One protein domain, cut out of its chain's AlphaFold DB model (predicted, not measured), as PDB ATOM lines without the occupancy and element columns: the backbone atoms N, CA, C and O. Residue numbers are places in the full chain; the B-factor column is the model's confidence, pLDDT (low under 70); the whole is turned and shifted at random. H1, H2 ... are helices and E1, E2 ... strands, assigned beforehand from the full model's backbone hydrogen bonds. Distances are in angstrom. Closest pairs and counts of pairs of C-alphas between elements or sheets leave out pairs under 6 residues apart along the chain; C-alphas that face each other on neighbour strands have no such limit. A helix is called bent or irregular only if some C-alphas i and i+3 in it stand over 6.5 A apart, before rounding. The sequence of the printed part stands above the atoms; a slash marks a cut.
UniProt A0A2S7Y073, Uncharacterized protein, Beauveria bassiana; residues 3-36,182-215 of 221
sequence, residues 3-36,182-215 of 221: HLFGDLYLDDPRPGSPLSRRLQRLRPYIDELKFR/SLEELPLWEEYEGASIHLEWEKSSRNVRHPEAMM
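Overview. This is residues 3 to 36 and 182 to 215 of the 221 residues of an uncharacterized protein of Beauveria bassiana (UniProt A0A2S7Y073). Three antiparallel strands form a strongly twisted sheet, a wall with the bent helix H1 along one of its faces: the arm H1b packs crosswise over the edge strand E3, while the arm H1a lies farther off. A long stretch with no named element, residues 3 to 17, leads into the helix. The printed part has 68 residues with one named helix and three named strands, in the order H1, E1, E2, E3 along the chain, and the sheet runs E1, E2, E3. The class is mixed, helices and strands, and the whole is compact, with a radius of gyration of the C-alphas of 11.9 A and spans of 33 by 26 by 21 A.

Along the chain. Start at C-alpha 182, at (139.410, 107.330, 111.013), where E1, residues 182 to 187, begins; it runs 16.2 A from first to last C-alpha. Next look at E2, residues 196 to 201, 15.9 A long, and at E3, residues 208 to 214, 16.6 A long, which ends at C-alpha 214 at (150.050, 113.152, 102.635). Then turn to residues 18 to 35, assigned by their hydrogen bonds as one helix, H1, but bent: C-alphas 25 and 28 are 7.3 A apart. Its arm H1a, residues 18 to 25, begins at C-alpha 18 at (130.814, 114.565, 92.898) and is 10.8 A long; its arm H1b, residues 28 to 35, is 11.3 A long.

Arrangement. In the sheet you find a meander, E1 E2 E3, each strand the antiparallel neighbour of the one before. The hairpin of E1 and E2 has an angle of 152 degrees between directions, with N 186 and O 197 2.7 A apart, within hydrogen-bond range. The hairpin of E2 and E3 has 155 degrees, with N 198 and O 212 at 2.8 A, also within that range. H1b is on the sheet, over E3, at a height over the sheet of 9.2 A; it runs across the strands, at 88 degrees to E3 on the local plane, which is fitted to only just enough of the sheet's C-alphas, 6. The closest C-alphas of H1b and E3 are those of Tyr 29 and Val 208, 6.0 A apart. H1a stands at a steep tilt of 56 degrees to H1b and is only just not on the sheet, with 4 pairs of C-alphas within 10 A. Each O i to N i+4 pair of H1a is within hydrogen-bond range, and 2 of 4 in H1b.

Size, cuts and confidence. The two C-alphas farthest apart are those of Glu 191 and Ser 204, 35.3 A. Residues 37 to 181 are not printed, and C-alphas 36 and 182 are 18.7 A apart across this cut. The links E1 to E2 and E2 to E3 are short. The mean pLDDT of the printed part is 81.3; look for values under 70 at residue 36 and residues 203 to 215.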
ATOM      1  N   HIS A   3     138.242 128.265  99.067       87.31
ATOM      2  CA  HIS A   3     139.106 128.315 100.248       87.31
ATOM      3  C   HIS A   3     139.021 127.011 101.039       87.31
ATOM      4  O   HIS A   3     137.935 126.691 101.519       87.31
ATOM      5  N   LEU A   4     140.127 126.288 101.218       82.19
ATOM      6  CA  LEU A   4     140.135 125.053 102.005       82.19
ATOM      7  C   LEU A   4     140.420 125.356 103.486       82.19
ATOM      8  O   LEU A   4     139.497 125.401 104.294       82.19
ATOM      9  N   PHE A   5     141.667 125.645 103.853       77.56
ATOM     10  CA  PHE A   5     142.064 126.052 105.208       77.56
ATOM     11  C   PHE A   5     143.331 126.913 105.155       77.56
ATOM     12  O   PHE A   5     144.059 126.867 104.168       77.56
ATOM     13  N   GLY A   6     143.610 127.684 106.213       75.31
ATOM     14  CA  GLY A   6     144.763 128.595 106.240       75.31
ATOM     15  C   GLY A   6     144.755 129.532 105.030       75.31
ATOM     16  O   GLY A   6     143.725 130.145 104.758       75.31
ATOM     17  N   ASP A   7     145.855 129.549 104.278       78.38
ATOM     18  CA  ASP A   7     145.997 130.301 103.024       78.38
ATOM     19  C   ASP A   7     145.901 129.405 101.771       78.38
ATOM     20  O   ASP A   7     146.311 129.804 100.683       78.38
ATOM     21  N   LEU A   8     145.369 128.179 101.895       80.25
ATOM     22  CA  LEU A   8     145.186 127.273 100.760       80.25
ATOM     23  C   LEU A   8     143.894 127.602 100.005       80.25
ATOM     24  O   LEU A   8     142.777 127.344 100.480       80.25
ATOM     25  N   TYR A   9     144.073 128.132  98.801       86.50
ATOM     26  CA  TYR A   9     143.019 128.424  97.845       86.50
ATOM     27  C   TYR A   9     143.192 127.551  96.609       86.50
ATOM     28  O   TYR A   9     144.285 127.445  96.067       86.50
ATOM     29  N   LEU A  10     142.101 126.932  96.180       88.88
ATOM     30  CA  LEU A  10     142.043 126.066  95.010       88.88
ATOM     31  C   LEU A  10     141.028 126.631  94.018       88.88
ATOM     32  O   LEU A  10     140.207 127.486  94.370       88.88
ATOM     33  N   ASP A  11     141.035 126.145  92.785       89.81
ATOM     34  CA  ASP A  11     139.989 126.502  91.829       89.81
ATOM     35  C   ASP A  11     138.610 126.037  92.307       89.81
ATOM     36  O   ASP A  11     138.483 125.126  93.128       89.81
ATOM     37  N   ASP A  12     137.542 126.676  91.828       89.44
ATOM     38  CA  ASP A  12     136.210 126.187  92.173       89.44
ATOM     39  C   ASP A  12     135.969 124.836  91.489       89.44
ATOM     40  O   ASP A  12     136.128 124.723  90.271       89.44
ATOM     41  N   PRO A  13     135.545 123.800  92.233       88.88
ATOM     42  CA  PRO A  13     135.210 122.525  91.625       88.88
ATOM     43  C   PRO A  13     134.045 122.723  90.652       88.88
ATOM     44  O   PRO A  13     133.106 123.475  90.935       88.88
ATOM     45  N   ARG A  14     134.045 121.983  89.537       87.38
ATOM     46  CA  ARG A  14     132.957 122.047  88.545       87.38
ATOM     47  C   ARG A  14     131.586 121.916  89.235       87.38
ATOM     48  O   ARG A  14     131.386 120.927  89.960       87.38
ATOM     49  N   PRO A  15     130.644 122.858  89.032       88.50
ATOM     50  CA  PRO A  15     129.340 122.826  89.691       88.50
ATOM     51  C   PRO A  15     128.603 121.502  89.461       88.50
ATOM     52  O   PRO A  15     128.579 120.974  88.353       88.50
ATOM     53  N   GLY A  16     128.027 120.933  90.523       87.75
ATOM     54  CA  GLY A  16     127.278 119.668  90.463       87.75
ATOM     55  C   GLY A  16     128.133 118.392  90.383       87.75
ATOM     56  O   GLY A  16     127.598 117.287  90.521       87.75
ATOM     57  N   SER A  17     129.457 118.511  90.237       90.88
ATOM     58  CA  SER A  17     130.366 117.360  90.270       90.88
ATOM     59  C   SER A  17     130.292 116.599  91.609       90.88
ATOM     60  O   SER A  17     129.892 117.164  92.637       90.88
ATOM     61  N   PRO A  18     130.682 115.308  91.644       91.38
ATOM     62  CA  PRO A  18     130.814 114.565  92.898       91.38
ATOM     63  C   PRO A  18     131.704 115.279  93.928       91.38
ATOM     64  O   PRO A  18     131.349 115.335  95.104       91.38
ATOM     65  N   LEU A  19     132.808 115.886  93.474       89.44
ATOM     66  CA  LEU A  19     133.723 116.660  94.312       89.44
ATOM     67  C   LEU A  19     133.039 117.897  94.909       89.44
ATOM     68  O   LEU A  19     133.090 118.095  96.119       89.44
ATOM     69  N   SER A  20     132.329 118.681  94.091       91.44
ATOM     70  CA  SER A  20     131.591 119.866  94.551       91.44
ATOM     71  C   SER A  20     130.564 119.520  95.640       91.44
ATOM     72  O   SER A  20     130.546 120.145  96.702       91.44
ATOM     73  N   ARG A  21     129.773 118.453  95.446       91.81
ATOM     74  CA  ARG A  21     128.808 117.971  96.456       91.81
ATOM     75  C   ARG A  21     129.488 117.508  97.744       91.81
ATOM     76  O   ARG A  21     128.995 117.768  98.843       91.81
ATOM     77  N   ARG A  22     130.632 116.832  97.626       91.31
ATOM     78  CA  ARG A  22     131.418 116.385  98.778       91.31
ATOM     79  C   ARG A  22     131.976 117.564  99.575       91.31
ATOM     80  O   ARG A  22     131.855 117.570 100.796       91.31
ATOM     81  N   LEU A  23     132.518 118.573  98.900       91.06
ATOM     82  CA  LEU A  23     133.041 119.788  99.527       91.06
ATOM     83  C   LEU A  23     131.947 120.591 100.237       91.06
ATOM     84  O   LEU A  23     132.183 121.090 101.332       91.06
ATOM     85  N   GLN A  24     130.734 120.660  99.678       90.94
ATOM     86  CA  GLN A  24     129.582 121.267 100.361       90.94
ATOM     87  C   GLN A  24     129.249 120.545 101.673       90.94
ATOM     88  O   GLN A  24     129.026 121.193 102.692       90.94
ATOM     89  N   ARG A  25     129.274 119.204 101.675       91.19
ATOM     90  CA  ARG A  25     129.059 118.395 102.886       91.19
ATOM     91  C   ARG A  25     130.154 118.609 103.933       91.19
ATOM     92  O   ARG A  25     129.858 118.619 105.122       91.19
ATOM     93  N   LEU A  26     131.409 118.723 103.499       89.44
ATOM     94  CA  LEU A  26     132.562 118.859 104.395       89.44
ATOM     95  C   LEU A  26     132.749 120.286 104.923       89.44
ATOM     96  O   LEU A  26     133.397 120.467 105.953       89.44
ATOM     97  N   ARG A  27     132.164 121.287 104.255       89.00
ATOM     98  CA  ARG A  27     132.383 122.706 104.542       89.00
ATOM     99  C   ARG A  27     132.208 123.095 106.015       89.00
ATOM    100  O   ARG A  27     133.119 123.744 106.522       89.00
ATOM    101  N   PRO A  28     131.135 122.686 106.725       87.94
ATOM    102  CA  PRO A  28     130.953 123.072 108.124       87.94
ATOM    103  C   PRO A  28     132.112 122.617 109.016       87.94
ATOM    104  O   PRO A  28     132.568 123.369 109.870       87.94
ATOM    105  N   TYR A  29     132.631 121.412 108.772       85.56
ATOM    106  CA  TYR A  29     133.728 120.846 109.553       85.56
ATOM    107  C   TYR A  29     135.075 121.472 109.193       85.56
ATOM    108  O   TYR A  29     135.909 121.699 110.062       85.56
ATOM    109  N   ILE A  30     135.286 121.780 107.911       83.56
ATOM    110  CA  ILE A  30     136.490 122.484 107.459       83.56
ATOM    111  C   ILE A  30     136.541 123.899 108.053       83.56
ATOM    112  O   ILE A  30     137.597 124.349 108.496       83.56
ATOM    113  N   ASP A  31     135.404 124.593 108.103       83.81
ATOM    114  CA  ASP A  31     135.321 125.916 108.719       83.81
ATOM    115  C   ASP A  31     135.512 125.851 110.246       83.81
ATOM    116  O   ASP A  31     136.175 126.725 110.802       83.81
ATOM    117  N   GLU A  32     135.036 124.798 110.923       81.94
ATOM    118  CA  GLU A  32     135.275 124.571 112.360       81.94
ATOM    119  C   GLU A  32     136.775 124.502 112.697       81.94
ATOM    120  O   GLU A  32     137.213 125.085 113.693       81.94
ATOM    121  N   LEU A  33     137.587 123.869 111.842       77.88
ATOM    122  CA  LEU A  33     139.039 123.753 112.042       77.88
ATOM    123  C   LEU A  33     139.738 125.112 112.164       77.88
ATOM    124  O   LEU A  33     140.724 125.221 112.890       77.88
ATOM    125  N   LYS A  34     139.217 126.160 111.513       72.56
ATOM    126  CA  LYS A  34     139.778 127.523 111.582       72.56
ATOM    127  C   LYS A  34     139.643 128.139 112.972       72.56
ATOM    128  O   LYS A  34     140.465 128.958 113.374       72.56
ATOM    129  N   PHE A  35     138.597 127.758 113.698       70.75
ATOM    130  CA  PHE A  35     138.290 128.283 115.028       70.75
ATOM    131  C   PHE A  35     138.726 127.340 116.145       70.75
ATOM    132  O   PHE A  35     138.680 127.706 117.325       70.75
ATOM    133  N   ARG A  36     139.165 126.129 115.789       67.75
ATOM    134  CA  ARG A  36     139.570 125.108 116.738       67.75
ATOM    135  C   ARG A  36     140.875 125.511 117.416       67.75
ATOM    136  O   ARG A  36     141.974 125.285 116.924       67.75
ATOM    137  N   SER A 182     140.576 107.191 111.885       90.00
ATOM    138  CA  SER A 182     139.410 107.330 111.013       90.00
ATOM    139  C   SER A 182     139.682 108.488 110.065       90.00
ATOM    140  O   SER A 182     139.533 109.640 110.451       90.00
ATOM    141  N   LEU A 183     140.151 108.178 108.859       89.88
ATOM    142  CA  LEU A 183     140.540 109.180 107.871       89.88
ATOM    143  C   LEU A 183     139.533 109.210 106.719       89.88
ATOM    144  O   LEU A 183     139.161 108.163 106.190       89.88
ATOM    145  N   GLU A 184     139.127 110.408 106.304       89.75
ATOM    146  CA  GLU A 184     138.414 110.630 105.048       89.75
ATOM    147  C   GLU A 184     139.326 111.360 104.055       89.75
ATOM    148  O   GLU A 184     139.676 112.519 104.263       89.75
ATOM    149  N   GLU A 185     139.689 110.691 102.960       90.12
ATOM    150  CA  GLU A 185     140.546 111.260 101.916       90.12
ATOM    151  C   GLU A 185     139.805 112.294 101.064       90.12
ATOM    152  O   GLU A 185     138.799 111.974 100.432       90.12
ATOM    153  N   LEU A 186     140.335 113.506 100.979       89.12
ATOM    154  CA  LEU A 186     139.943 114.575 100.076       89.12
ATOM    155  C   LEU A 186     141.043 114.761  99.013       89.12
ATOM    156  O   LEU A 186     142.085 115.348  99.320       89.12
ATOM    157  N   PRO A 187     140.843 114.269  97.776       88.81
ATOM    158  CA  PRO A 187     141.792 114.511  96.697       88.81
ATOM    159  C   PRO A 187     141.820 116.000  96.349       88.81
ATOM    160  O   PRO A 187     140.773 116.659  96.337       88.81
ATOM    161  N   LEU A 188     143.016 116.516  96.072       88.31
ATOM    162  CA  LEU A 188     143.191 117.843  95.495       88.31
ATOM    163  C   LEU A 188     142.953 117.789  93.976       88.31
ATOM    164  O   LEU A 188     142.883 116.709  93.389       88.31
ATOM    165  N   TRP A 189     142.731 118.946  93.355       90.06
ATOM    166  CA  TRP A 189     142.304 119.048  91.956       90.06
ATOM    167  C   TRP A 189     143.124 120.079  91.175       90.06
ATOM    168  O   TRP A 189     143.841 120.886  91.768       90.06
ATOM    169  N   GLU A 190     142.991 120.026  89.845       87.62
ATOM    170  CA  GLU A 190     143.694 120.879  88.877       87.62
ATOM    171  C   GLU A 190     145.217 120.779  89.051       87.62
ATOM    172  O   GLU A 190     145.771 119.689  88.925       87.62
ATOM    173  N   GLU A 191     145.911 121.872  89.376       86.69
ATOM    174  CA  GLU A 191     147.378 121.888  89.494       86.69
ATOM    175  C   GLU A 191     147.933 120.980  90.612       86.69
ATOM    176  O   GLU A 191     149.118 120.651  90.610       86.69
ATOM    177  N   TYR A 192     147.079 120.542  91.543       86.25
ATOM    178  CA  TYR A 192     147.436 119.642  92.645       86.25
ATOM    179  C   TYR A 192     146.935 118.207  92.433       86.25
ATOM    180  O   TYR A 192     146.876 117.424  93.388       86.25
ATOM    181  N   GLU A 193     146.531 117.847  91.212       84.56
ATOM    182  CA  GLU A 193     146.127 116.480  90.894       84.56
ATOM    183  C   GLU A 193     147.237 115.479  91.274       84.56
ATOM    184  O   GLU A 193     148.419 115.673  90.992       84.56
ATOM    185  N   GLY A 194     146.856 114.410  91.981       82.38
ATOM    186  CA  GLY A 194     147.787 113.418  92.536       82.38
ATOM    187  C   GLY A 194     148.200 113.655  93.994       82.38
ATOM    188  O   GLY A 194     148.794 112.764  94.601       82.38
ATOM    189  N   ALA A 195     147.840 114.796  94.591       84.31
ATOM    190  CA  ALA A 195     147.962 115.035  96.028       84.31
ATOM    191  C   ALA A 195     146.619 114.828  96.752       84.31
ATOM    192  O   ALA A 195     145.545 115.082  96.201       84.31
ATOM    193  N   SER A 196     146.668 114.397  98.015       86.88
ATOM    194  CA  SER A 196     145.467 114.278  98.842       86.88
ATOM    195  C   SER A 196     145.675 114.712 100.289       86.88
ATOM    196  O   SER A 196     146.754 114.609 100.881       86.88
ATOM    197  N   ILE A 197     144.589 115.223 100.862       88.50
ATOM    198  CA  ILE A 197     144.489 115.622 102.265       88.50
ATOM    199  C   ILE A 197     143.531 114.658 102.942       88.50
ATOM    200  O   ILE A 197     142.489 114.330 102.394       88.50
ATOM    201  N   HIS A 198     143.854 114.195 104.137       89.88
ATOM    202  CA  HIS A 198     143.022 113.269 104.890       89.88
ATOM    203  C   HIS A 198     142.422 113.981 106.098       89.88
ATOM    204  O   HIS A 198     143.139 114.491 106.946       89.88
ATOM    205  N   LEU A 199     141.099 114.019 106.200       88.81
ATOM    206  CA  LEU A 199     140.417 114.562 107.372       88.81
ATOM    207  C   LEU A 199     140.344 113.475 108.452       88.81
ATOM    208  O   LEU A 199     139.684 112.456 108.244       88.81
ATOM    209  N   GLU A 200     141.012 113.668 109.593       88.56
ATOM    210  CA  GLU A 200     140.886 112.776 110.754       88.56
ATOM    211  C   GLU A 200     139.577 113.063 111.495       88.56
ATOM    212  O   GLU A 200     139.364 114.174 111.977       88.56
ATOM    213  N   TRP A 201     138.723 112.056 111.648       85.44
ATOM    214  CA  TRP A 201     137.496 112.120 112.438       85.44
ATOM    215  C   TRP A 201     137.716 111.620 113.865       85.44
ATOM    216  O   TRP A 201     138.403 110.621 114.105       85.44
ATOM    217  N   GLU A 202     137.076 112.273 114.833       79.00
ATOM    218  CA  GLU A 202     137.000 111.744 116.192       79.00
ATOM    219  C   GLU A 202     136.074 110.523 116.248       79.00
ATOM    220  O   GLU A 202     134.951 110.536 115.762       79.00
ATOM    221  N   LYS A 203     136.505 109.438 116.900       66.62
ATOM    222  CA  LYS A 203     135.722 108.185 116.941       66.62
ATOM    223  C   LYS A 203     134.382 108.304 117.693       66.62
ATOM    224  O   LYS A 203     133.552 107.409 117.571       66.62
ATOM    225  N   SER A 204     134.175 109.366 118.475       59.50
ATOM    226  CA  SER A 204     132.998 109.577 119.336       59.50
ATOM    227  C   SER A 204     132.122 110.771 118.942       59.50
ATOM    228  O   SER A 204     131.100 111.004 119.581       59.50
ATOM    229  N   SER A 205     132.495 111.534 117.914       54.88
ATOM    230  CA  SER A 205     131.756 112.706 117.439       54.88
ATOM    231  C   SER A 205     131.881 112.778 115.913       54.88
ATOM    232  O   SER A 205     132.883 112.356 115.350       54.88
ATOM    233  N   ARG A 206     130.887 113.309 115.192       59.38
ATOM    234  CA  ARG A 206     131.063 113.615 113.758       59.38
ATOM    235  C   ARG A 206     131.874 114.906 113.573       59.38
ATOM    236  O   ARG A 206     131.543 115.696 112.703       59.38
ATOM    237  N   ASN A 207     132.899 115.136 114.390       57.59
ATOM    238  CA  ASN A 207     133.742 116.324 114.301       57.59
ATOM    239  C   ASN A 207     135.100 115.933 113.714       57.59
ATOM    240  O   ASN A 207     135.662 114.880 114.039       57.59
ATOM    241  N   VAL A 208     135.637 116.793 112.849       62.75
ATOM    242  CA  VAL A 208     136.974 116.607 112.277       62.75
ATOM    243  C   VAL A 208     137.994 117.075 113.302       62.75
ATOM    244  O   VAL A 208     138.007 118.241 113.696       62.75
ATOM    245  N   ARG A 209     138.849 116.155 113.743       65.38
ATOM    246  CA  ARG A 209     139.938 116.402 114.682       65.38
ATOM    247  C   ARG A 209     141.031 117.255 114.065       65.38
ATOM    248  O   ARG A 209     141.495 118.196 114.705       65.38
ATOM    249  N   HIS A 210     141.469 116.864 112.871       61.50
ATOM    250  CA  HIS A 210     142.752 117.295 112.350       61.50
ATOM    251  C   HIS A 210     142.905 116.932 110.846       61.50
ATOM    252  O   HIS A 210     142.838 115.751 110.506       61.50
ATOM    253  N   PRO A 211     143.112 117.886 109.919       59.19
ATOM    254  CA  PRO A 211     143.509 117.603 108.533       59.19
ATOM    255  C   PRO A 211     144.979 117.173 108.410       59.19
ATOM    256  O   PRO A 211     145.891 117.863 108.842       59.19
ATOM    257  N   GLU A 212     145.238 116.043 107.770       64.88
ATOM    258  CA  GLU A 212     146.576 115.511 107.508       64.88
ATOM    259  C   GLU A 212     146.947 115.694 106.039       64.88
ATOM    260  O   GLU A 212     146.158 115.371 105.150       64.88
ATOM    261  N   ALA A 213     148.158 116.170 105.765       63.12
ATOM    262  CA  ALA A 213     148.671 116.269 104.403       63.12
ATOM    263  C   ALA A 213     149.585 115.073 104.113       63.12
ATOM    264  O   ALA A 213     150.576 114.853 104.813       63.12
ATOM    265  N   MET A 214     149.257 114.299 103.076       67.75
ATOM    266  CA  MET A 214     150.050 113.152 102.635       67.75
ATOM    267  C   MET A 214     150.574 113.434 101.226       67.75
ATOM    268  O   MET A 214     149.839 113.331 100.251       67.75
ATOM    269  N   MET A 215     151.849 113.806 101.109       52.38
ATOM    270  CA  MET A 215     152.434 114.241  99.834       52.38
ATOM    271  C   MET A 215     153.226 113.130  99.141       52.38
ATOM    272  O   MET A 215     154.440 113.215  99.127       52.38
TER     273      MET A 215